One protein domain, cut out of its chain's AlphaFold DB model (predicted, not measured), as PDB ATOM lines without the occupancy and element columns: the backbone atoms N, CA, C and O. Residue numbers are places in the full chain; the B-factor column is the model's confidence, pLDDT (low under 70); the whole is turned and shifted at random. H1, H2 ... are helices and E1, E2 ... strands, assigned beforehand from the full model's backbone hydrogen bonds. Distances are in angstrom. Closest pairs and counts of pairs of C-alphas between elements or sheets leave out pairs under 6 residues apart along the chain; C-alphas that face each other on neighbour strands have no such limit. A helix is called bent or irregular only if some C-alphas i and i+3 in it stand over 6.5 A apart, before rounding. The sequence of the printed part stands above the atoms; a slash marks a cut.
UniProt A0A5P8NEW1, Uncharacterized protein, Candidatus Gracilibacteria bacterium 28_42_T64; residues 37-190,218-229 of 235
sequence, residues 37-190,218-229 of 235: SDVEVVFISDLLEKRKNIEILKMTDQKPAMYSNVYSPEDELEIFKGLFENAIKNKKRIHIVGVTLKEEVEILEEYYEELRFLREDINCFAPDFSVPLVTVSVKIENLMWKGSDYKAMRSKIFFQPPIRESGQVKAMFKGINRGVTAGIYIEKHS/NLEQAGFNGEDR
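Overview. This is residues 37 to 190 and 218 to 229 of the 235 residues of an uncharacterized protein of Candidatus Gracilibacteria bacterium 28_42_T64 (UniProt A0A5P8NEW1). A small twisted sheet of four parallel strands, E1 to E4, has a row of three long helices, H4, H5 and H8, side by side along one face, and the short helix H9 over the other. H2, H3 and H7 form a head past one end of the sheet, and E5 lies off by itself. The printed part has 166 residues, in the order E1 H1 H2 H3 H4 E2 H5 E3 H6 H7 H8 E4 H9 E5, mixed helices and strands. It is compact, with a radius of gyration of the C-alphas of 16.2 A and spans of 48 by 33 by 32 A.

Arrangement. E1 (residues 40 to 43), E2 (94 to 97), E3 (134 to 139) and E4 (183 to 185) form the parallel sheet in that order. N 42 and O 95, 2.9 A apart, N 96 and O 135, 2.9 A, and N 185 and O 138, 2.8 A, are within hydrogen-bond range across its three neighbour pairs. H4 (73 to 90) is on the sheet at a height of 10.1 A, along the strands, at 1 degree to E2 on the local plane. H9 (218 to 222) is on the opposite face, over E3, at a height of 9.0 A. H5 (102 to 114) only grazes the sheet with residues 104 to 112; it touches H4 at a shallow tilt of 22 degrees, the same way, the closest C-alphas being Leu 77 and Glu 104, 6.8 A. H8 (166 to 177) is on the sheet and touches H5 at a shallow tilt of 28 degrees, the same way, closest at the C-alphas of Lys 102 and Ala 171, 5.3 A. H4 and H8 make two layers with the sheet, helices on one face. E2, H5, E3 is a strand-helix-strand unit, a helix between parallel neighbour strands, with a right-handed crossover; H6 (140 to 144), H7 (147 to 157) and H8 join E3 to E4 in another; H1 (44 to 51), H2 (54 to 59), H3 (64 to 69) and H4 join E1 to E2 in a third. H1 touches H4 at a steep tilt of 60 degrees, closest at the C-alphas of Leu 48 and Glu 76, 6.7 A. H6 touches H8, closest at the C-alphas of Leu 143 and Val 169, 6.1 A. H2 and H3 are a helical hairpin, closest at the C-alphas of Leu 57 and Tyr 67, 6.4 A. H3 and H7 touch about perpendicular, at 83 degrees, closest at the C-alphas of Ala 65 and Tyr 150, 5.1 A. Every O i to N i+4 pair is within hydrogen-bond range in H2, H4, H5, H6, H8 and H9, against 2 of 4 in H1, 0 of 2 in H3 and 2 of 7 in H7, where O i to N i+3 gives 2 of 3 in H3 and 4 of 8 in H7.

Along the chain. E1 begins at C-alpha 40, (-17.024, -22.997, -22.444). H4 is 25.6 A long, H5 18.6 A, E3 16.7 A and H8 16.5 A. H7 is irregular, with C-alphas 152 and 155 9.4 A apart. E5, residues 227 to 229, pairs with no named strand and ends at C-alpha 229, (-27.398, -43.368, -27.182).

Size, cuts and confidence. The C-alphas of Lys 58 and Asp 121 are the farthest apart, 50.1 A. Residues 191 to 217 are not printed, and C-alphas 190 and 218 are 22.4 A apart across the cut. The link from H5 to E3, residues 115 to 133, is long; within it residues 118 to 119 pair antiparallel with 124 to 125. The mean pLDDT of the printed part is 96.1, and no printed residue is under 70.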
ATOM      1  N   SER A  37     -23.227 -24.056 -18.207       77.94
ATOM      2  CA  SER A  37     -23.032 -22.985 -17.219       77.94
ATOM      3  C   SER A  37     -21.566 -22.797 -16.839       77.94
ATOM      4  O   SER A  37     -21.115 -21.667 -16.671       77.94
ATOM      5  N   ASP A  38     -20.833 -23.906 -16.730       87.94
ATOM      6  CA  ASP A  38     -19.516 -23.942 -16.089       87.94
ATOM      7  C   ASP A  38     -18.377 -24.328 -17.038       87.94
ATOM      8  O   ASP A  38     -17.222 -24.353 -16.620       87.94
ATOM      9  N   VAL A  39     -18.680 -24.626 -18.307       94.06
ATOM     10  CA  VAL A  39     -17.692 -25.036 -19.314       94.06
ATOM     11  C   VAL A  39     -17.958 -24.300 -20.617       94.06
ATOM     12  O   VAL A  39     -19.021 -24.429 -21.219       94.06
ATOM     13  N   GLU A  40     -16.973 -23.549 -21.094       95.81
ATOM     14  CA  GLU A  40     -17.024 -22.997 -22.444       95.81
ATOM     15  C   GLU A  40     -16.572 -24.051 -23.457       95.81
ATOM     16  O   GLU A  40     -15.450 -24.552 -23.398       95.81
ATOM     17  N   VAL A  41     -17.431 -24.363 -24.420       97.00
ATOM     18  CA  VAL A  41     -17.103 -25.292 -25.503       97.00
ATOM     19  C   VAL A  41     -16.565 -24.506 -26.691       97.00
ATOM     20  O   VAL A  41     -17.235 -23.612 -27.209       97.00
ATOM     21  N   VAL A  42     -15.361 -24.850 -27.143       97.38
ATOM     22  CA  VAL A  42     -14.693 -24.192 -28.268       97.38
ATOM     23  C   VAL A  42     -14.415 -25.210 -29.360       97.38
ATOM     24  O   VAL A  42     -13.748 -26.213 -29.133       97.38
ATOM     25  N   PHE A  43     -14.879 -24.937 -30.576       97.56
ATOM     26  CA  PHE A  43     -14.591 -25.770 -31.740       97.56
ATOM     27  C   PHE A  43     -13.413 -25.187 -32.516       97.56
ATOM     28  O   PHE A  43     -13.518 -24.087 -33.065       97.56
ATOM     29  N   ILE A  44     -12.316 -25.943 -32.633       97.25
ATOM     30  CA  ILE A  44     -11.140 -25.525 -33.417       97.25
ATOM     31  C   ILE A  44     -11.532 -25.214 -34.866       97.25
ATOM     32  O   ILE A  44     -11.026 -24.256 -35.451       97.25
ATOM     33  N   SER A  45     -12.503 -25.948 -35.424       96.44
ATOM     34  CA  SER A  45     -13.019 -25.691 -36.771       96.44
ATOM     35  C   SER A  45     -13.511 -24.256 -36.963       96.44
ATOM     36  O   SER A  45     -13.221 -23.625 -37.973       96.44
ATOM     37  N   ASP A  46     -14.197 -23.692 -35.974       96.50
ATOM     38  CA  ASP A  46     -14.827 -22.378 -36.129       96.50
ATOM     39  C   ASP A  46     -13.782 -21.253 -36.106       96.50
ATOM     40  O   ASP A  46     -13.965 -20.187 -36.701       96.50
ATOM     41  N   LEU A  47     -12.648 -21.500 -35.446       97.69
ATOM     42  CA  LEU A  47     -11.513 -20.585 -35.403       97.69
ATOM     43  C   LEU A  47     -10.618 -20.735 -36.637       97.69
ATOM     44  O   LEU A  47     -10.201 -19.726 -37.207       97.69
ATOM     45  N   LEU A  48     -10.388 -21.968 -37.097       96.88
ATOM     46  CA  LEU A  48      -9.621 -22.248 -38.309       96.88
ATOM     47  C   LEU A  48     -10.296 -21.714 -39.574       96.88
ATOM     48  O   LEU A  48      -9.594 -21.359 -40.517       96.88
ATOM     49  N   GLU A  49     -11.631 -21.608 -39.623       96.62
ATOM     50  CA  GLU A  49     -12.317 -21.132 -40.840       96.62
ATOM     51  C   GLU A  49     -11.898 -19.701 -41.194       96.62
ATOM     52  O   GLU A  49     -11.798 -19.340 -42.365       96.62
ATOM     53  N   LYS A  50     -11.534 -18.912 -40.179       96.38
ATOM     54  CA  LYS A  50     -11.025 -17.543 -40.333       96.38
ATOM     55  C   LYS A  50      -9.608 -17.487 -40.913       96.38
ATOM     56  O   LYS A  50      -9.194 -16.426 -41.368       96.38
ATOM     57  N   ARG A  51      -8.871 -18.603 -40.891       96.88
ATOM     58  CA  ARG A  51      -7.481 -18.738 -41.366       96.88
ATOM     59  C   ARG A  51      -7.365 -19.591 -42.638       96.88
ATOM     60  O   ARG A  51      -6.286 -20.038 -43.009       96.88
ATOM     61  N   LYS A  52      -8.483 -19.827 -43.323       96.94
ATOM     62  CA  LYS A  52      -8.564 -20.672 -44.518       96.94
ATOM     63  C   LYS A  52      -7.685 -20.173 -45.664       96.94
ATOM     64  O   LYS A  52      -7.858 -19.059 -46.158       96.94
ATOM     65  N   ASN A  53      -6.835 -21.049 -46.192       96.88
ATOM     66  CA  ASN A  53      -6.045 -20.758 -47.381       96.88
ATOM     67  C   ASN A  53      -6.822 -21.087 -48.672       96.88
ATOM     68  O   ASN A  53      -6.882 -22.232 -49.130       96.88
ATOM     69  N   ILE A  54      -7.410 -20.053 -49.281       96.62
ATOM     70  CA  ILE A  54      -8.210 -20.166 -50.514       96.62
ATOM     71  C   ILE A  54      -7.366 -20.573 -51.730       96.62
ATOM     72  O   ILE A  54      -7.876 -21.236 -52.636       96.62
ATOM     73  N   GLU A  55      -6.089 -20.196 -51.779       95.06
ATOM     74  CA  GLU A  55      -5.208 -20.555 -52.894       95.06
ATOM     75  C   GLU A  55      -4.916 -22.054 -52.896       95.06
ATOM     76  O   GLU A  55      -5.105 -22.718 -53.917       95.06
ATOM     77  N   ILE A  56      -4.567 -22.608 -51.732       95.00
ATOM     78  CA  ILE A  56      -4.363 -24.048 -51.560       95.00
ATOM     79  C   ILE A  56      -5.659 -24.806 -51.842       95.00
ATOM     80  O   ILE A  56      -5.618 -25.822 -52.536       95.00
ATOM     81  N   LEU A  57      -6.812 -24.298 -51.388       95.31
ATOM     82  CA  LEU A  57      -8.109 -24.934 -51.629       95.31
ATOM     83  C   LEU A  57      -8.366 -25.152 -53.126       95.31
ATOM     84  O   LEU A  57      -8.744 -26.252 -53.522       95.31
ATOM     85  N   LYS A  58      -8.082 -24.155 -53.974       94.56
ATOM     86  CA  LYS A  58      -8.220 -24.275 -55.440       94.56
ATOM     87  C   LYS A  58      -7.313 -25.353 -56.040       94.56
ATOM     88  O   LYS A  58      -7.639 -25.933 -57.070       94.56
ATOM     89  N   MET A  59      -6.174 -25.641 -55.411       94.19
ATOM     90  CA  MET A  59      -5.241 -26.672 -55.873       94.19
ATOM     91  C   MET A  59      -5.681 -28.092 -55.492       94.19
ATOM     92  O   MET A  59      -5.163 -29.060 -56.059       94.19
ATOM     93  N   THR A  60      -6.634 -28.244 -54.565       93.19
ATOM     94  CA  THR A  60      -7.049 -29.560 -54.050       93.19
ATOM     95  C   THR A  60      -7.767 -30.429 -55.081       93.19
ATOM     96  O   THR A  60      -7.674 -31.653 -55.001       93.19
ATOM     97  N   ASP A  61      -8.362 -29.833 -56.118       89.00
ATOM     98  CA  ASP A  61      -8.957 -30.578 -57.237       89.00
ATOM     99  C   ASP A  61      -7.912 -31.413 -57.993       89.00
ATOM    100  O   ASP A  61      -8.181 -32.530 -58.440       89.00
ATOM    101  N   GLN A  62      -6.693 -30.878 -58.111       91.56
ATOM    102  CA  GLN A  62      -5.571 -31.532 -58.789       91.56
ATOM    103  C   GLN A  62      -4.692 -32.322 -57.815       91.56
ATOM    104  O   GLN A  62      -4.173 -33.386 -58.155       91.56
ATOM    105  N   LYS A  63      -4.515 -31.803 -56.595       94.06
ATOM    106  CA  LYS A  63      -3.681 -32.384 -55.537       94.06
ATOM    107  C   LYS A  63      -4.477 -32.468 -54.228       94.06
ATOM    108  O   LYS A  63      -4.245 -31.661 -53.330       94.06
ATOM    109  N   PRO A  64      -5.363 -33.469 -54.070       92.38
ATOM    110  CA  PRO A  64      -6.254 -33.571 -52.909       92.38
ATOM    111  C   PRO A  64      -5.539 -33.577 -51.558       92.38
ATOM    112  O   PRO A  64      -6.043 -33.021 -50.593       92.38
ATOM    113  N   ALA A  65      -4.334 -34.153 -51.498       90.75
ATOM    114  CA  ALA A  65      -3.528 -34.192 -50.278       90.75
ATOM    115  C   ALA A  65      -3.136 -32.799 -49.755       90.75
ATOM    116  O   ALA A  65      -2.828 -32.667 -48.579       90.75
ATOM    117  N   MET A  66      -3.182 -31.753 -50.591       93.88
ATOM    118  CA  MET A  66      -2.940 -30.379 -50.147       93.88
ATOM    119  C   MET A  66      -4.062 -29.836 -49.255       93.88
ATOM    120  O   MET A  66      -3.873 -28.796 -48.631       93.88
ATOM    121  N   TYR A  67      -5.206 -30.526 -49.152       95.81
ATOM    122  CA  TYR A  67      -6.308 -30.092 -48.297       95.81
ATOM    123  C   TYR A  67      -5.900 -29.981 -46.819       95.81
ATOM    124  O   TYR A  67      -6.349 -29.065 -46.136       95.81
ATOM    125  N   SER A  68      -4.955 -30.806 -46.347       93.56
ATOM    126  CA  SER A  68      -4.397 -30.681 -44.990       93.56
ATOM    127  C   SER A  68      -3.749 -29.326 -44.707       93.56
ATOM    128  O   SER A  68      -3.598 -28.967 -43.548       93.56
ATOM    129  N   ASN A  69      -3.365 -28.587 -45.750       95.44
ATOM    130  CA  ASN A  69      -2.724 -27.277 -45.650       95.44
ATOM    131  C   ASN A  69      -3.692 -26.129 -45.973       95.44
ATOM    132  O   ASN A  69      -3.298 -24.969 -45.903       95.44
ATOM    133  N   VAL A  70      -4.956 -26.421 -46.314       96.88
ATOM    134  CA  VAL A  70      -6.013 -25.391 -46.374       96.88
ATOM    135  C   VAL A  70      -6.217 -24.779 -44.990       96.88
ATOM    136  O   VAL A  70      -6.443 -23.576 -44.883       96.88
ATOM    137  N   TYR A  71      -6.077 -25.604 -43.951       97.06
ATOM    138  CA  TYR A  71      -5.986 -25.195 -42.556       97.06
ATOM    139  C   TYR A  71      -4.669 -25.726 -41.994       97.06
ATOM    140  O   TYR A  71      -4.532 -26.921 -41.705       97.06
ATOM    141  N   SER A  72      -3.670 -24.852 -41.928       96.62
ATOM    142  CA  SER A  72      -2.302 -25.253 -41.608       96.62
ATOM    143  C   SER A  72      -2.201 -25.834 -40.184       96.62
ATOM    144  O   SER A  72      -2.977 -25.447 -39.304       96.62
ATOM    145  N   PRO A  73      -1.305 -26.808 -39.940       97.19
ATOM    146  CA  PRO A  73      -1.037 -27.281 -38.583       97.19
ATOM    147  C   PRO A  73      -0.448 -26.172 -37.696       97.19
ATOM    148  O   PRO A  73      -0.709 -26.149 -36.498       97.19
ATOM    149  N   GLU A  74       0.290 -25.220 -38.269       98.00
ATOM    150  CA  GLU A  74       0.841 -24.079 -37.538       98.00
ATOM    151  C   GLU A  74      -0.266 -23.176 -36.977       98.00
ATOM    152  O   GLU A  74      -0.229 -22.816 -35.801       98.00
ATOM    153  N   ASP A  75      -1.275 -22.863 -37.793       98.06
ATOM    154  CA  ASP A  75      -2.432 -22.070 -37.372       98.06
ATOM    155  C   ASP A  75      -3.260 -22.783 -36.299       98.06
ATOM    156  O   ASP A  75      -3.713 -22.148 -35.346       98.06
ATOM    157  N   GLU A  76      -3.470 -24.094 -36.449       98.38
ATOM    158  CA  GLU A  76      -4.186 -24.910 -35.463       98.38
ATOM    159  C   GLU A  76      -3.464 -24.900 -34.113       98.38
ATOM    160  O   GLU A  76      -4.076 -24.572 -33.096       98.38
ATOM    161  N   LEU A  77      -2.149 -25.143 -34.114       98.69
ATOM    162  CA  LEU A  77      -1.348 -25.143 -32.895       98.69
ATOM    163  C   LEU A  77      -1.295 -23.759 -32.232       98.69
ATOM    164  O   LEU A  77      -1.350 -23.664 -31.005       98.69
ATOM    165  N   GLU A  78      -1.190 -22.681 -33.014       98.69
ATOM    166  CA  GLU A  78      -1.230 -21.311 -32.490       98.69
ATOM    167  C   GLU A  78      -2.575 -21.023 -31.807       98.69
ATOM    168  O   GLU A  78      -2.607 -20.508 -30.685       98.69
ATOM    169  N   ILE A  79      -3.688 -21.397 -32.450       98.69
ATOM    170  CA  ILE A  79      -5.032 -21.269 -31.880       98.69
ATOM    171  C   ILE A  79      -5.137 -22.069 -30.581       98.69
ATOM    172  O   ILE A  79      -5.589 -21.525 -29.572       98.69
ATOM    173  N   PHE A  80      -4.714 -23.334 -30.591       98.81
ATOM    174  CA  PHE A  80      -4.774 -24.203 -29.421       98.81
ATOM    175  C   PHE A  80      -3.996 -23.619 -28.241       98.81
ATOM    176  O   PHE A  80      -4.554 -23.478 -27.153       98.81
ATOM    177  N   LYS A  81      -2.742 -23.200 -28.459       98.81
ATOM    178  CA  LYS A  81      -1.910 -22.569 -27.423       98.81
ATOM    179  C   LYS A  81      -2.558 -21.305 -26.872       98.81
ATOM    180  O   LYS A  81      -2.639 -21.145 -25.658       98.81
ATOM    181  N   GLY A  82      -3.093 -20.452 -27.745       98.69
ATOM    182  CA  GLY A  82      -3.800 -19.243 -27.330       98.69
ATOM    183  C   GLY A  82      -5.025 -19.539 -26.457       98.69
ATOM    184  O   GLY A  82      -5.224 -18.880 -25.437       98.69
ATOM    185  N   LEU A  83      -5.829 -20.548 -26.817       98.69
ATOM    186  CA  LEU A  83      -6.969 -20.995 -26.007       98.69
ATOM    187  C   LEU A  83      -6.515 -21.555 -24.657       98.69
ATOM    188  O   LEU A  83      -7.063 -21.172 -23.621       98.69
ATOM    189  N   PHE A  84      -5.505 -22.425 -24.676       98.75
ATOM    190  CA  PHE A  84      -4.947 -23.074 -23.497       98.75
ATOM    191  C   PHE A  84      -4.412 -22.040 -22.497       98.75
ATOM    192  O   PHE A  84      -4.886 -21.962 -21.364       98.75
ATOM    193  N   GLU A  85      -3.490 -21.174 -22.923       98.62
ATOM    194  CA  GLU A  85      -2.882 -20.144 -22.072       98.62
ATOM    195  C   GLU A  85      -3.929 -19.182 -21.506       98.62
ATOM    196  O   GLU A  85      -3.888 -18.818 -20.327       98.62
ATOM    197  N   ASN A  86      -4.903 -18.785 -22.330       98.38
ATOM    198  CA  ASN A  86      -5.974 -17.898 -21.905       98.38
ATOM    199  C   ASN A  86      -6.887 -18.556 -20.857       98.38
ATOM    200  O   ASN A  86      -7.290 -17.890 -19.899       98.38
ATOM    201  N   ALA A  87      -7.195 -19.846 -21.003       98.25
ATOM    202  CA  ALA A  87      -7.974 -20.598 -20.023       98.25
ATOM    203  C   ALA A  87      -7.243 -20.703 -18.680       98.25
ATOM    204  O   ALA A  87      -7.826 -20.370 -17.644       98.25
ATOM    205  N   ILE A  88      -5.954 -21.059 -18.697       98.19
ATOM    206  CA  ILE A  88      -5.122 -21.136 -17.489       98.19
ATOM    207  C   ILE A  88      -5.022 -19.768 -16.805       98.19
ATOM    208  O   ILE A  88      -5.326 -19.640 -15.616       98.19
ATOM    209  N   LYS A  89      -4.668 -18.717 -17.556       98.25
ATOM    210  CA  LYS A  89      -4.490 -17.355 -17.027       98.25
ATOM    211  C   LYS A  89      -5.760 -16.807 -16.377       98.25
ATOM    212  O   LYS A  89      -5.685 -16.176 -15.324       98.25
ATOM    213  N   ASN A  90      -6.915 -17.036 -16.999       97.81
ATOM    214  CA  ASN A  90      -8.191 -16.505 -16.522       97.81
ATOM    215  C   ASN A  90      -8.973 -17.489 -15.645       97.81
ATOM    216  O   ASN A  90     -10.096 -17.178 -15.257       97.81
ATOM    217  N   LYS A  91      -8.401 -18.659 -15.331       97.00
ATOM    218  CA  LYS A  91      -9.060 -19.731 -14.566       97.00
ATOM    219  C   LYS A  91     -10.419 -20.124 -15.151       97.00
ATOM    220  O   LYS A  91     -11.376 -20.367 -14.419       97.00
ATOM    221  N   LYS A  92     -10.509 -20.146 -16.481       96.25
ATOM    222  CA  LYS A  92     -11.736 -20.472 -17.204       96.25
ATOM    223  C   LYS A  92     -11.712 -21.944 -17.584       96.25
ATOM    224  O   LYS A  92     -10.734 -22.402 -18.166       96.25
ATOM    225  N   ARG A  93     -12.790 -22.665 -17.276       97.50
ATOM    226  CA  ARG A  93     -12.971 -24.040 -17.741       97.50
ATOM    227  C   ARG A  93     -13.427 -24.029 -19.192       97.50
ATOM    228  O   ARG A  93     -14.460 -23.439 -19.514       97.50
ATOM    229  N   ILE A  94     -12.651 -24.676 -20.047       98.12
ATOM    230  CA  ILE A  94     -12.932 -24.822 -21.465       98.12
ATOM    231  C   ILE A  94     -12.826 -26.287 -21.891       98.12
ATOM    232  O   ILE A  94     -12.039 -27.072 -21.352       98.12
ATOM    233  N   HIS A  95     -13.599 -26.636 -22.910       98.31
ATOM    234  CA  HIS A  95     -13.478 -27.892 -23.627       98.31
ATOM    235  C   HIS A  95     -13.220 -27.608 -25.103       98.31
ATOM    236  O   HIS A  95     -14.052 -26.994 -25.773       98.31
ATOM    237  N   ILE A  96     -12.067 -28.038 -25.608       98.50
ATOM    238  CA  ILE A  96     -11.652 -27.790 -26.988       98.50
ATOM    239  C   ILE A  96     -11.977 -29.021 -27.838       98.50
ATOM    240  O   ILE A  96     -11.448 -30.110 -27.620       98.50
ATOM    241  N   VAL A  97     -12.846 -28.850 -28.829       98.25
ATOM    242  CA  VAL A  97     -13.270 -29.913 -29.742       98.25
ATOM    243  C   VAL A  97     -12.491 -29.834 -31.052       98.25
ATOM    244  O   VAL A  97     -12.489 -28.803 -31.733       98.25
ATOM    245  N   GLY A  98     -11.924 -30.972 -31.445       97.38
ATOM    246  CA  GLY A  98     -11.237 -31.171 -32.713       97.38
ATOM    247  C   GLY A  98      -9.738 -30.915 -32.646       97.38
ATOM    248  O   GLY A  98      -9.219 -30.289 -33.555       97.38
ATOM    249  N   VAL A  99      -9.048 -31.378 -31.606       97.94
ATOM    250  CA  VAL A  99      -7.575 -31.434 -31.643       97.94
ATOM    251  C   VAL A  99      -7.121 -32.500 -32.642       97.94
ATOM    252  O   VAL A  99      -7.760 -33.554 -32.751       97.94
ATOM    253  N   THR A 100      -6.058 -32.232 -33.401       98.06
ATOM    254  CA  THR A 100      -5.538 -33.168 -34.415       98.06
ATOM    255  C   THR A 100      -4.022 -33.316 -34.414       98.06
ATOM    256  O   THR A 100      -3.504 -34.151 -35.164       98.06
ATOM    257  N   LEU A 101      -3.306 -32.560 -33.579       98.50
ATOM    258  CA  LEU A 101      -1.849 -32.509 -33.560       98.50
ATOM    259  C   LEU A 101      -1.263 -33.157 -32.303       98.50
ATOM    260  O   LEU A 101      -1.739 -32.997 -31.181       98.50
ATOM    261  N   LYS A 102      -0.163 -33.877 -32.491       98.50
ATOM    262  CA  LYS A 102       0.643 -34.524 -31.458       98.50
ATOM    263  C   LYS A 102       1.099 -33.509 -30.420       98.50
ATOM    264  O   LYS A 102       1.041 -33.802 -29.234       98.50
ATOM    265  N   GLU A 103       1.493 -32.330 -30.873       98.62
ATOM    266  CA  GLU A 103       1.946 -31.220 -30.049       98.62
ATOM    267  C   GLU A 103       0.846 -30.735 -29.086       98.62
ATOM    268  O   GLU A 103       1.142 -30.386 -27.948       98.62
ATOM    269  N   GLU A 104      -0.429 -30.756 -29.495       98.62
ATOM    270  CA  GLU A 104      -1.560 -30.401 -28.618       98.62
ATOM    271  C   GLU A 104      -1.749 -31.439 -27.504       98.62
ATOM    272  O   GLU A 104      -2.006 -31.089 -26.352       98.62
ATOM    273  N   VAL A 105      -1.583 -32.724 -27.839       98.38
ATOM    274  CA  VAL A 105      -1.636 -33.819 -26.860       98.38
ATOM    275  C   VAL A 105      -0.456 -33.741 -25.895       98.38
ATOM    276  O   VAL A 105      -0.656 -33.936 -24.704       98.38
ATOM    277  N   GLU A 106       0.748 -33.426 -26.375       98.56
ATOM    278  CA  GLU A 106       1.943 -33.274 -25.532       98.56
ATOM    279  C   GLU A 106       1.782 -32.138 -24.514       98.56
ATOM    280  O   GLU A 106       2.061 -32.341 -23.335       98.56
ATOM    281  N   ILE A 107       1.221 -30.996 -24.925       98.75
ATOM    282  CA  ILE A 107       0.898 -29.889 -24.008       98.75
ATOM    283  C   ILE A 107      -0.080 -30.340 -22.908       98.75
ATOM    284  O   ILE A 107       0.063 -29.957 -21.747       98.75
ATOM    285  N   LEU A 108      -1.078 -31.166 -23.243       98.50
ATOM    286  CA  LEU A 108      -2.006 -31.707 -22.243       98.50
ATOM    287  C   LEU A 108      -1.365 -32.757 -21.338       98.50
ATOM    288  O   LEU A 108      -1.712 -32.810 -20.162       98.50
ATOM    289  N   GLU A 109      -0.467 -33.592 -21.865       98.44
ATOM    290  CA  GLU A 109       0.293 -34.552 -21.059       98.44
ATOM    291  C   GLU A 109       1.108 -33.814 -19.985       98.44
ATOM    292  O   GLU A 109       0.981 -34.145 -18.807       98.44
ATOM    293  N   GLU A 110       1.848 -32.767 -20.368       98.50
ATOM    294  CA  GLU A 110       2.605 -31.914 -19.436       98.50
ATOM    295  C   GLU A 110       1.682 -31.269 -18.392       98.50
ATOM    296  O   GLU A 110       1.918 -31.361 -17.187       98.50
ATOM    297  N   TYR A 111       0.565 -30.691 -18.835       98.56
ATOM    298  CA  TYR A 111      -0.412 -30.071 -17.943       98.56
ATOM    299  C   TYR A 111      -1.012 -31.058 -16.931       98.56
ATOM    300  O   TYR A 111      -1.142 -30.758 -15.743       98.56
ATOM    301  N   TYR A 112      -1.393 -32.254 -17.372       98.56
ATOM    302  CA  TYR A 112      -1.964 -33.265 -16.485       98.56
ATOM    303  C   TYR A 112      -0.917 -33.889 -15.560       98.56
ATOM    304  O   TYR A 112      -1.264 -34.337 -14.462       98.56
ATOM    305  N   GLU A 113       0.352 -33.898 -15.960       98.00
ATOM    306  CA  GLU A 113       1.467 -34.277 -15.094       98.00
ATOM    307  C   GLU A 113       1.657 -33.257 -13.963       98.00
ATOM    308  O   GLU A 113       1.731 -33.651 -12.797       98.00
ATOM    309  N   GLU A 114       1.600 -31.952 -14.260       97.94
ATOM    310  CA  GLU A 114       1.621 -30.887 -13.243       97.94
ATOM    311  C   GLU A 114       0.455 -31.007 -12.245       97.94
ATOM    312  O   GLU A 114       0.619 -30.754 -11.046       97.94
ATOM    313  N   LEU A 115      -0.713 -31.455 -12.717       97.81
ATOM    314  CA  LEU A 115      -1.885 -31.751 -11.885       97.81
ATOM    315  C   LEU A 115      -1.809 -33.099 -11.145       97.81
ATOM    316  O   LEU A 115      -2.718 -33.421 -10.379       97.81
ATOM    317  N   ARG A 116      -0.723 -33.863 -11.317       97.69
ATOM    318  CA  ARG A 116      -0.474 -35.176 -10.692       97.69
ATOM    319  C   ARG A 116      -1.467 -36.269 -11.096       97.69
ATOM    320  O   ARG A 116      -1.780 -37.151 -10.298       97.69
ATOM    321  N   PHE A 117      -1.940 -36.239 -12.340       97.75
ATOM    322  CA  PHE A 117      -2.802 -37.290 -12.889       97.75
ATOM    323  C   PHE A 117      -2.045 -38.445 -13.547       97.75
ATOM    324  O   PHE A 117      -2.664 -39.459 -13.885       97.75
ATOM    325  N   LEU A 118      -0.730 -38.316 -13.739       97.44
ATOM    326  CA  LEU A 118       0.093 -39.394 -14.272       97.44
ATOM    327  C   LEU A 118       0.198 -40.536 -13.256       97.44
ATOM    328  O   LEU A 118       0.660 -40.363 -12.129       97.44
ATOM    329  N   ARG A 119      -0.185 -41.734 -13.688       95.69
ATOM    330  CA  ARG A 119       0.089 -42.981 -12.986       95.69
ATOM    331  C   ARG A 119       1.354 -43.621 -13.533       95.69
ATOM    332  O   ARG A 119       1.326 -44.283 -14.571       95.69
ATOM    333  N   GLU A 120       2.455 -43.438 -12.813       91.44
ATOM    334  CA  GLU A 120       3.778 -43.948 -13.196       91.44
ATOM    335  C   GLU A 120       3.818 -45.478 -13.334       91.44
ATOM    336  O   GLU A 120       4.544 -46.003 -14.173       91.44
ATOM    337  N   ASP A 121       2.996 -46.201 -12.567       92.88
ATOM    338  CA  ASP A 121       2.980 -47.666 -12.547       92.88
ATOM    339  C   ASP A 121       2.461 -48.298 -13.848       92.88
ATOM    340  O   ASP A 121       2.839 -49.417 -14.191       92.88
ATOM    341  N   ILE A 122       1.620 -47.572 -14.589       90.56
ATOM    342  CA  ILE A 122       1.048 -48.013 -15.872       90.56
ATOM    343  C   ILE A 122       1.306 -47.025 -17.020       90.56
ATOM    344  O   ILE A 122       0.798 -47.216 -18.124       90.56
ATOM    345  N   ASN A 123       2.085 -45.966 -16.772       91.62
ATOM    346  CA  ASN A 123       2.423 -44.898 -17.721       91.62
ATOM    347  C   ASN A 123       1.209 -44.300 -18.472       91.62
ATOM    348  O   ASN A 123       1.268 -43.976 -19.668       91.62
ATOM    349  N   CYS A 124       0.091 -44.166 -17.762       95.31
ATOM    350  CA  CYS A 124      -1.159 -43.603 -18.269       95.31
ATOM    351  C   CYS A 124      -1.649 -42.494 -17.341       95.31
ATOM    352  O   CYS A 124      -1.360 -42.491 -16.148       95.31
ATOM    353  N   PHE A 125      -2.429 -41.573 -17.883       97.31
ATOM    354  CA  PHE A 125      -3.126 -40.557 -17.120       97.31
ATOM    355  C   PHE A 125      -4.473 -41.099 -16.648       97.31
ATOM    356  O   PHE A 125      -5.186 -41.793 -17.376       97.31
ATOM    357  N   ALA A 126      -4.836 -40.748 -15.418       95.50
ATOM    358  CA  ALA A 126      -6.173 -40.956 -14.880       95.50
ATOM    359  C   ALA A 126      -6.737 -39.621 -14.368       95.50
ATOM    360  O   ALA A 126      -6.871 -39.453 -13.154       95.50
ATOM    361  N   PRO A 127      -7.020 -38.651 -15.263       95.69
ATOM    362  CA  PRO A 127      -7.539 -37.360 -14.850       95.69
ATOM    363  C   PRO A 127      -8.915 -37.506 -14.211       95.69
ATOM    364  O   PRO A 127      -9.783 -38.199 -14.739       95.69
ATOM    365  N   ASP A 128      -9.128 -36.804 -13.102       96.06
ATOM    366  CA  ASP A 128     -10.476 -36.429 -12.691       96.06
ATOM    367  C   ASP A 128     -10.880 -35.226 -13.547       96.06
ATOM    368  O   ASP A 128     -10.468 -34.102 -13.265       96.06
ATOM    369  N   PHE A 129     -11.649 -35.452 -14.616       97.00
ATOM    370  CA  PHE A 129     -11.990 -34.402 -15.586       97.00
ATOM    371  C   PHE A 129     -12.852 -33.264 -15.007       97.00
ATOM    372  O   PHE A 129     -13.064 -32.253 -15.680       97.00
ATOM    373  N   SER A 130     -13.288 -33.365 -13.745       95.81
ATOM    374  CA  SER A 130     -13.905 -32.248 -13.028       95.81
ATOM    375  C   SER A 130     -12.905 -31.160 -12.599       95.81
ATOM    376  O   SER A 130     -13.317 -30.031 -12.318       95.81
ATOM    377  N   VAL A 131     -11.603 -31.474 -12.576       97.06
ATOM    378  CA  VAL A 131     -10.529 -30.608 -12.060       97.06
ATOM    379  C   VAL A 131      -9.813 -29.786 -13.148       97.06
ATOM    380  O   VAL A 131      -9.645 -28.582 -12.931       97.06
ATOM    381  N   PRO A 132      -9.372 -30.350 -14.297       97.75
ATOM    382  CA  PRO A 132      -8.703 -29.583 -15.341       97.75
ATOM    383  C   PRO A 132      -9.517 -28.383 -15.828       97.75
ATOM    384  O   PRO A 132     -10.725 -28.462 -16.067       97.75
ATOM    385  N   LEU A 133      -8.816 -27.273 -16.052       98.12
ATOM    386  CA  LEU A 133      -9.382 -26.099 -16.711       98.12
ATOM    387  C   LEU A 133      -9.499 -26.301 -18.220       98.12
ATOM    388  O   LEU A 133     -10.371 -25.710 -18.842       98.12
ATOM    389  N   VAL A 134      -8.638 -27.128 -18.809       98.56
ATOM    390  CA  VAL A 134      -8.660 -27.428 -20.239       98.56
ATOM    391  C   VAL A 134      -8.841 -28.924 -20.413       98.56
ATOM    392  O   VAL A 134      -8.077 -29.715 -19.867       98.56
ATOM    393  N   THR A 135      -9.854 -29.297 -21.184       98.56
ATOM    394  CA  THR A 135     -10.095 -30.674 -21.624       98.56
ATOM    395  C   THR A 135     -10.313 -30.683 -23.130       98.56
ATOM    396  O   THR A 135     -10.648 -29.648 -23.709       98.56
ATOM    397  N   VAL A 136     -10.118 -31.832 -23.782       98.69
ATOM    398  CA  VAL A 136     -10.220 -31.907 -25.246       98.69
ATOM    399  C   VAL A 136     -10.986 -33.116 -25.740       98.69
ATOM    400  O   VAL A 136     -10.983 -34.175 -25.108       98.69
ATOM    401  N   SER A 137     -11.577 -32.956 -26.918       98.38
ATOM    402  CA  SER A 137     -12.087 -34.057 -27.724       98.38
ATOM    403  C   SER A 137     -11.453 -34.067 -29.104       98.38
ATOM    404  O   SER A 137     -11.193 -33.018 -29.692       98.38
ATOM    405  N   VAL A 138     -11.277 -35.259 -29.658       98.12
ATOM    406  CA  VAL A 138     -10.965 -35.450 -31.083       98.12
ATOM    407  C   VAL A 138     -12.266 -35.674 -31.848       98.12
ATOM    408  O   VAL A 138     -13.183 -36.286 -31.302       98.12
ATOM    409  N   LYS A 139     -12.386 -35.205 -33.096       97.38
ATOM    410  CA  LYS A 139     -13.537 -35.604 -33.924       97.38
ATOM    411  C   LYS A 139     -13.327 -37.015 -34.462       97.38
ATOM    412  O   LYS A 139     -12.201 -37.388 -34.800       97.38
ATOM    413  N   ILE A 140     -14.403 -37.786 -34.567       97.44
ATOM    414  CA  ILE A 140     -14.348 -39.171 -35.042       97.44
ATOM    415  C   ILE A 140     -13.758 -39.277 -36.453       97.44
ATOM    416  O   ILE A 140     -12.943 -40.159 -36.720       97.44
ATOM    417  N   GLU A 141     -14.065 -38.329 -37.335       96.12
ATOM    418  CA  GLU A 141     -13.575 -38.321 -38.709       96.12
ATOM    419  C   GLU A 141     -12.042 -38.181 -38.759       96.12
ATOM    420  O   GLU A 141     -11.389 -38.821 -39.584       96.12
ATOM    421  N   ASN A 142     -11.446 -37.421 -37.829       97.00
ATOM    422  CA  ASN A 142      -9.990 -37.272 -37.711       97.00
ATOM    423  C   ASN A 142      -9.286 -38.555 -37.217       97.00
ATOM    424  O   ASN A 142      -8.065 -38.652 -37.339       97.00
ATOM    425  N   LEU A 143     -10.028 -39.532 -36.682       97.50
ATOM    426  CA  LEU A 143      -9.515 -40.863 -36.332       97.50
ATOM    427  C   LEU A 143      -9.718 -41.884 -37.458       97.50
ATOM    428  O   LEU A 143      -8.890 -42.780 -37.632       97.50
ATOM    429  N   MET A 144     -10.826 -41.763 -38.196       96.62
ATOM    430  CA  MET A 144     -11.210 -42.686 -39.269       96.62
ATOM    431  C   MET A 144     -10.251 -42.642 -40.455       96.62
ATOM    432  O   MET A 144      -9.950 -43.674 -41.056       96.62
ATOM    433  N   TRP A 145      -9.755 -41.451 -40.776       96.06
ATOM    434  CA  TRP A 145      -8.976 -41.202 -41.980       96.06
ATOM    435  C   TRP A 145      -7.561 -40.728 -41.657       96.06
ATOM    436  O   TRP A 145      -7.292 -40.142 -40.612       96.06
ATOM    437  N   LYS A 146      -6.643 -40.928 -42.603       94.44
ATOM    438  CA  LYS A 146      -5.266 -40.409 -42.567       94.44
ATOM    439  C   LYS A 146      -4.924 -39.705 -43.876       94.44
ATOM    440  O   LYS A 146      -5.523 -39.960 -44.915       94.44
ATOM    441  N   GLY A 147      -3.898 -38.856 -43.860       92.31
ATOM    442  CA  GLY A 147      -3.533 -38.026 -45.017       92.31
ATOM    443  C   GLY A 147      -3.286 -38.790 -46.332       92.31
ATOM    444  O   GLY A 147      -3.501 -38.245 -47.411       92.31
ATOM    445  N   SER A 148      -2.900 -40.071 -46.281       93.69
ATOM    446  CA  SER A 148      -2.774 -40.905 -47.488       93.69
ATOM    447  C   SER A 148      -4.102 -41.130 -48.220       93.69
ATOM    448  O   SER A 148      -4.105 -41.386 -49.425       93.69
ATOM    449  N   ASP A 149      -5.222 -41.019 -47.512       96.06
ATOM    450  CA  ASP A 149      -6.548 -41.374 -48.012       96.06
ATOM    451  C   ASP A 149      -7.144 -40.257 -48.878       96.06
ATOM    452  O   ASP A 149      -8.007 -40.523 -49.717       96.06
ATOM    453  N   TYR A 150      -6.614 -39.026 -48.792       94.81
ATOM    454  CA  TYR A 150      -7.036 -37.893 -49.627       94.81
ATOM    455  C   TYR A 150      -7.000 -38.210 -51.122       94.81
ATOM    456  O   TYR A 150      -7.862 -37.758 -51.873       94.81
ATOM    457  N   LYS A 151      -6.029 -39.010 -51.582       92.56
ATOM    458  CA  LYS A 151      -5.920 -39.364 -53.005       92.56
ATOM    459  C   LYS A 151      -7.129 -40.170 -53.492       92.56
ATOM    460  O   LYS A 151      -7.586 -39.949 -54.614       92.56
ATOM    461  N   ALA A 152      -7.614 -41.099 -52.668       94.62
ATOM    462  CA  ALA A 152      -8.712 -42.000 -53.006       94.62
ATOM    463  C   ALA A 152     -10.079 -41.367 -52.713       94.62
ATOM    464  O   ALA A 152     -10.981 -41.427 -53.546       94.62
ATOM    465  N   MET A 153     -10.211 -40.721 -51.556       94.94
ATOM    466  CA  MET A 153     -11.484 -40.202 -51.057       94.94
ATOM    467  C   MET A 153     -11.784 -38.774 -51.528       94.94
ATOM    468  O   MET A 153     -12.951 -38.406 -51.674       94.94
ATOM    469  N   ARG A 154     -10.743 -37.985 -51.832       93.00
ATOM    470  CA  ARG A 154     -10.840 -36.598 -52.314       93.00
ATOM    471  C   ARG A 154     -11.758 -35.750 -51.424       93.00
ATOM    472  O   ARG A 154     -11.634 -35.790 -50.204       93.00
ATOM    473  N   SER A 155     -12.696 -35.023 -52.029       93.69
ATOM    474  CA  SER A 155     -13.615 -34.104 -51.358       93.69
ATOM    475  C   SER A 155     -14.557 -34.758 -50.349       93.69
ATOM    476  O   SER A 155     -15.115 -34.048 -49.521       93.69
ATOM    477  N   LYS A 156     -14.712 -36.090 -50.358       93.69
ATOM    478  CA  LYS A 156     -15.535 -36.801 -49.363       93.69
ATOM    479  C   LYS A 156     -15.001 -36.664 -47.940       93.69
ATOM    480  O   LYS A 156     -15.766 -36.798 -46.997       93.69
ATOM    481  N   ILE A 157     -13.701 -36.423 -47.805       94.06
ATOM    482  CA  ILE A 157     -13.016 -36.320 -46.516       94.06
ATOM    483  C   ILE A 157     -12.385 -34.935 -46.320       94.06
ATOM    484  O   ILE A 157     -11.414 -34.765 -45.590       94.06
ATOM    485  N   PHE A 158     -12.917 -33.931 -47.016       94.69
ATOM    486  CA  PHE A 158     -12.542 -32.537 -46.816       94.69
ATOM    487  C   PHE A 158     -13.379 -31.966 -45.672       94.69
ATOM    488  O   PHE A 158     -14.465 -31.432 -45.890       94.69
ATOM    489  N   PHE A 159     -12.882 -32.127 -44.449       91.88
ATOM    490  CA  PHE A 159     -13.517 -31.632 -43.229       91.88
ATOM    491  C   PHE A 159     -12.561 -30.792 -42.390       91.88
ATOM    492  O   PHE A 159     -11.379 -30.661 -42.692       91.88
ATOM    493  N   GLN A 160     -13.097 -30.193 -41.334       92.38
ATOM    494  CA  GLN A 160     -12.381 -29.239 -40.510       92.38
ATOM    495  C   GLN A 160     -12.522 -29.580 -39.017       92.38
ATOM    496  O   GLN A 160     -13.658 -29.746 -38.551       92.38
ATOM    497  N   PRO A 161     -11.423 -29.617 -38.239       95.56
ATOM    498  CA  PRO A 161     -10.025 -29.523 -38.682       95.56
ATOM    499  C   PRO A 161      -9.637 -30.661 -39.643       95.56
ATOM    500  O   PRO A 161     -10.255 -31.727 -39.607       95.56
ATOM    501  N   PRO A 162      -8.678 -30.437 -40.554       96.69
ATOM    502  CA  PRO A 162      -8.409 -31.372 -41.635       96.69
ATOM    503  C   PRO A 162      -7.768 -32.662 -41.130       96.69
ATOM    504  O   PRO A 162      -7.115 -32.708 -40.089       96.69
ATOM    505  N   ILE A 163      -7.895 -33.726 -41.920       95.75
ATOM    506  CA  ILE A 163      -7.165 -34.968 -41.672       95.75
ATOM    507  C   ILE A 163      -5.675 -34.694 -41.740       95.75
ATOM    508  O   ILE A 163      -5.179 -34.090 -42.701       95.75
ATOM    509  N   ARG A 164      -4.972 -35.219 -40.742       96.00
ATOM    510  CA  ARG A 164      -3.526 -35.150 -40.635       96.00
ATOM    511  C   ARG A 164      -2.871 -36.439 -41.120       96.00
ATOM    512  O   ARG A 164      -3.496 -37.465 -41.397       96.00
ATOM    513  N   GLU A 165      -1.565 -36.374 -41.292       94.94
ATOM    514  CA  GLU A 165      -0.752 -37.530 -41.639       94.94
ATOM    515  C   GLU A 165      -0.808 -38.634 -40.572       94.94
ATOM    516  O   GLU A 165      -1.186 -38.421 -39.422       94.94
ATOM    517  N   SER A 166      -0.395 -39.846 -40.947       95.38
ATOM    518  CA  SER A 166      -0.552 -41.022 -40.081       95.38
ATOM    519  C   SER A 166       0.144 -40.917 -38.716       95.38
ATOM    520  O   SER A 166      -0.310 -41.550 -37.768       95.38
ATOM    521  N   GLY A 167       1.225 -40.136 -38.598       97.12
ATOM    522  CA  GLY A 167       1.906 -39.901 -37.321       97.12
ATOM    523  C   GLY A 167       1.028 -39.144 -36.324       97.12
ATOM    524  O   GLY A 167       0.943 -39.535 -35.164       97.12
ATOM    525  N   GLN A 168       0.306 -38.137 -36.811       97.50
ATOM    526  CA  GLN A 168      -0.614 -37.316 -36.029       97.50
ATOM    527  C   GLN A 168      -1.848 -38.123 -35.600       97.50
ATOM    528  O   GLN A 168      -2.196 -38.165 -34.423       97.50
ATOM    529  N   VAL A 169      -2.428 -38.907 -36.517       97.19
ATOM    530  CA  VAL A 169      -3.549 -39.815 -36.198       97.19
ATOM    531  C   VAL A 169      -3.148 -40.842 -35.131       97.19
ATOM    532  O   VAL A 169      -3.882 -41.076 -34.172       97.19
ATOM    533  N   LYS A 170      -1.946 -41.427 -35.238       97.69
ATOM    534  CA  LYS A 170      -1.411 -42.332 -34.205       97.69
ATOM    535  C   LYS A 170      -1.246 -41.634 -32.853       97.69
ATOM    536  O   LYS A 170      -1.486 -42.269 -31.828       97.69
ATOM    537  N   ALA A 171      -0.852 -40.361 -32.839       98.12
ATOM    538  CA  ALA A 171      -0.762 -39.583 -31.610       98.12
ATOM    539  C   ALA A 171      -2.141 -39.376 -30.963       98.12
ATOM    540  O   ALA A 171      -2.245 -39.506 -29.748       98.12
ATOM    541  N   MET A 172      -3.207 -39.177 -31.749       98.31
ATOM    542  CA  MET A 172      -4.577 -39.093 -31.219       98.31
ATOM    543  C   MET A 172      -5.017 -40.402 -30.551       98.31
ATOM    544  O   MET A 172      -5.493 -40.390 -29.417       98.31
ATOM    545  N   PHE A 173      -4.783 -41.550 -31.200       98.31
ATOM    546  CA  PHE A 173      -5.037 -42.862 -30.587       98.31
ATOM    547  C   PHE A 173      -4.201 -43.081 -29.320       98.31
ATOM    548  O   PHE A 173      -4.705 -43.615 -28.333       98.31
ATOM    549  N   LYS A 174      -2.932 -42.650 -29.319       97.62
ATOM    550  CA  LYS A 174      -2.078 -42.691 -28.125       97.62
ATOM    551  C   LYS A 174      -2.668 -41.832 -26.999       97.62
ATOM    552  O   LYS A 174      -2.739 -42.320 -25.878       97.62
ATOM    553  N   GLY A 175      -3.117 -40.611 -27.291       98.12
ATOM    554  CA  GLY A 175      -3.755 -39.717 -26.319       98.12
ATOM    555  C   GLY A 175      -5.023 -40.318 -25.708       98.12
ATOM    556  O   GLY A 175      -5.188 -40.288 -24.489       98.12
ATOM    557  N   ILE A 176      -5.864 -40.960 -26.526       98.50
ATOM    558  CA  ILE A 176      -7.043 -41.711 -26.058       98.50
ATOM    559  C   ILE A 176      -6.624 -42.851 -25.125       98.50
ATOM    560  O   ILE A 176      -7.098 -42.936 -23.994       98.50
ATOM    561  N   ASN A 177      -5.711 -43.715 -25.573       97.50
ATOM    562  CA  ASN A 177      -5.317 -44.904 -24.814       97.50
ATOM    563  C   ASN A 177      -4.537 -44.576 -23.536       97.50
ATOM    564  O   ASN A 177      -4.619 -45.331 -22.571       97.50
ATOM    565  N   ARG A 178      -3.823 -43.444 -23.501       96.56
ATOM    566  CA  ARG A 178      -3.161 -42.934 -22.292       96.56
ATOM    567  C   ARG A 178      -4.084 -42.118 -21.391       96.56
ATOM    568  O   ARG A 178      -3.610 -41.677 -20.355       96.56
ATOM    569  N   GLY A 179      -5.356 -41.913 -21.737       97.44
ATOM    570  CA  GLY A 179      -6.316 -41.198 -20.886       97.44
ATOM    571  C   GLY A 179      -6.181 -39.670 -20.889       97.44
ATOM    572  O   GLY A 179      -6.685 -39.018 -19.981       97.44
ATOM    573  N   VAL A 180      -5.512 -39.095 -21.891       98.19
ATOM    574  CA  VAL A 180      -5.334 -37.638 -22.051       98.19
ATOM    575  C   VAL A 180      -6.563 -37.009 -22.714       98.19
ATOM    576  O   VAL A 180      -7.014 -35.920 -22.354       98.19
ATOM    577  N   THR A 181      -7.136 -37.708 -23.691       98.31
ATOM    578  CA  THR A 181      -8.306 -37.234 -24.430       98.31
ATOM    579  C   THR A 181      -9.571 -37.460 -23.607       98.31
ATOM    580  O   THR A 181      -9.890 -38.596 -23.252       98.31
ATOM    581  N   ALA A 182     -10.319 -36.388 -23.332       98.25
ATOM    582  CA  ALA A 182     -11.568 -36.484 -22.588       98.25
ATOM    583  C   ALA A 182     -12.664 -37.121 -23.447       98.25
ATOM    584  O   ALA A 182     -13.356 -38.008 -22.961       98.25
ATOM    585  N   GLY A 183     -12.791 -36.730 -24.719       97.94
ATOM    586  CA  GLY A 183     -13.894 -37.200 -25.556       97.94
ATOM    587  C   GLY A 183     -13.548 -37.583 -26.993       97.94
ATOM    588  O   GLY A 183     -12.551 -37.152 -27.575       97.94
ATOM    589  N   ILE A 184     -14.422 -38.389 -27.587       98.38
ATOM    590  CA  ILE A 184     -14.534 -38.545 -29.038       98.38
ATOM    591  C   ILE A 184     -15.831 -37.860 -29.455       98.38
ATOM    592  O   ILE A 184     -16.922 -38.279 -29.075       98.38
ATOM    593  N   TYR A 185     -15.710 -36.785 -30.227       97.12
ATOM    594  CA  TYR A 185     -16.848 -36.022 -30.713       97.12
ATOM    595  C   TYR A 185     -17.400 -36.628 -32.002       97.12
ATOM    596  O   TYR A 185     -16.665 -36.828 -32.973       97.12
ATOM    597  N   ILE A 186     -18.709 -36.874 -32.011       95.25
ATOM    598  CA  ILE A 186     -19.463 -37.376 -33.156       95.25
ATOM    599  C   ILE A 186     -20.545 -36.342 -33.456       95.25
ATOM    600  O   ILE A 186     -21.517 -36.233 -32.718       95.25
ATOM    601  N   GLU A 187     -20.371 -35.566 -34.527       90.12
ATOM    602  CA  GLU A 187     -21.353 -34.540 -34.909       90.12
ATOM    603  C   GLU A 187     -22.613 -35.167 -35.498       90.12
ATOM    604  O   GLU A 187     -23.735 -34.804 -35.154       90.12
ATOM    605  N   LYS A 188     -22.419 -36.128 -36.404       88.94
ATOM    606  CA  LYS A 188     -23.508 -36.842 -37.050       88.94
ATOM    607  C   LYS A 188     -23.213 -38.321 -37.076       88.94
ATOM    608  O   LYS A 188     -22.270 -38.785 -37.708       88.94
ATOM    609  N   HIS A 189     -24.091 -39.068 -36.436       88.25
ATOM    610  CA  HIS A 189     -23.985 -40.505 -36.385       88.25
ATOM    611  C   HIS A 189     -24.262 -41.159 -37.757       88.25
ATOM    612  O   HIS A 189     -25.213 -40.794 -38.454       88.25
ATOM    613  N   SER A 190     -23.480 -42.181 -38.115       92.19
ATOM    614  CA  SER A 190     -23.638 -42.990 -39.332       92.19
ATOM    615  C   SER A 190     -23.267 -44.458 -39.079       92.19
ATOM    616  O   SER A 190     -22.591 -44.764 -38.099       92.19
ATOM    617  N   ASN A 218     -16.112 -39.507 -19.283       98.00
ATOM    618  CA  ASN A 218     -15.154 -38.415 -19.108       98.00
ATOM    619  C   ASN A 218     -15.793 -37.047 -19.401       98.00
ATOM    620  O   ASN A 218     -15.475 -36.064 -18.734       98.00
ATOM    621  N   LEU A 219     -16.703 -36.974 -20.380       96.75
ATOM    622  CA  LEU A 219     -17.442 -35.749 -20.693       96.75
ATOM    623  C   LEU A 219     -18.448 -35.429 -19.582       96.75
ATOM    624  O   LEU A 219     -18.539 -34.280 -19.160       96.75
ATOM    625  N   GLU A 220     -19.138 -36.430 -19.032       96.44
ATOM    626  CA  GLU A 220     -20.005 -36.227 -17.861       96.44
ATOM    627  C   GLU A 220     -19.219 -35.657 -16.668       96.44
ATOM    628  O   GLU A 220     -19.637 -34.670 -16.063       96.44
ATOM    629  N   GLN A 221     -18.032 -36.205 -16.375       96.12
ATOM    630  CA  GLN A 221     -17.131 -35.663 -15.346       96.12
ATOM    631  C   GLN A 221     -16.665 -34.238 -15.658       96.12
ATOM    632  O   GLN A 221     -16.543 -33.407 -14.754       96.12
ATOM    633  N   ALA A 222     -16.429 -33.935 -16.935       95.25
ATOM    634  CA  ALA A 222     -16.086 -32.592 -17.379       95.25
ATOM    635  C   ALA A 222     -17.251 -31.595 -17.236       95.25
ATOM    636  O   ALA A 222     -17.005 -30.398 -17.326       95.25
ATOM    637  N   GLY A 223     -18.477 -32.049 -16.947       94.44
ATOM    638  CA  GLY A 223     -19.652 -31.203 -16.714       94.44
ATOM    639  C   GLY A 223     -20.668 -31.203 -17.859       94.44
ATOM    640  O   GLY A 223     -21.604 -30.402 -17.847       94.44
ATOM    641  N   PHE A 224     -20.503 -32.086 -18.843       95.12
ATOM    642  CA  PHE A 224     -21.464 -32.248 -19.927       95.12
ATOM    643  C   PHE A 224     -22.657 -33.088 -19.474       95.12
ATOM    644  O   PHE A 224     -22.556 -33.959 -18.615       95.12
ATOM    645  N   ASN A 225     -23.809 -32.827 -20.079       92.69
ATOM    646  CA  ASN A 225     -25.021 -33.609 -19.886       92.69
ATOM    647  C   ASN A 225     -25.754 -33.726 -21.223       92.69
ATOM    648  O   ASN A 225     -25.584 -32.892 -22.117       92.69
ATOM    649  N   GLY A 226     -26.576 -34.754 -21.370       91.25
ATOM    650  CA  GLY A 226     -27.136 -35.116 -22.662       91.25
ATOM    651  C   GLY A 226     -28.037 -36.330 -22.576       91.25
ATOM    652  O   GLY A 226     -28.342 -36.806 -21.482       91.25
ATOM    653  N   GLU A 227     -28.457 -36.802 -23.739       92.12
ATOM    654  CA  GLU A 227     -29.153 -38.077 -23.862       92.12
ATOM    655  C   GLU A 227     -28.144 -39.187 -24.142       92.12
ATOM    656  O   GLU A 227     -27.147 -38.991 -24.838       92.12
ATOM    657  N   ASP A 228     -28.412 -40.365 -23.589       93.38
ATOM    658  CA  ASP A 228     -27.616 -41.544 -23.876       93.38
ATOM    659  C   ASP A 228     -28.116 -42.209 -25.148       93.38
ATOM    660  O   ASP A 228     -29.298 -42.536 -25.289       93.38
ATOM    661  N   ARG A 229     -27.179 -42.489 -26.047       92.31
ATOM    662  CA  ARG A 229     -27.398 -43.368 -27.182       92.31
ATOM    663  C   ARG A 229     -26.588 -44.639 -27.012       92.31
ATOM    664  O   ARG A 229     -25.394 -44.596 -26.743       92.31
TER     665      ARG A 229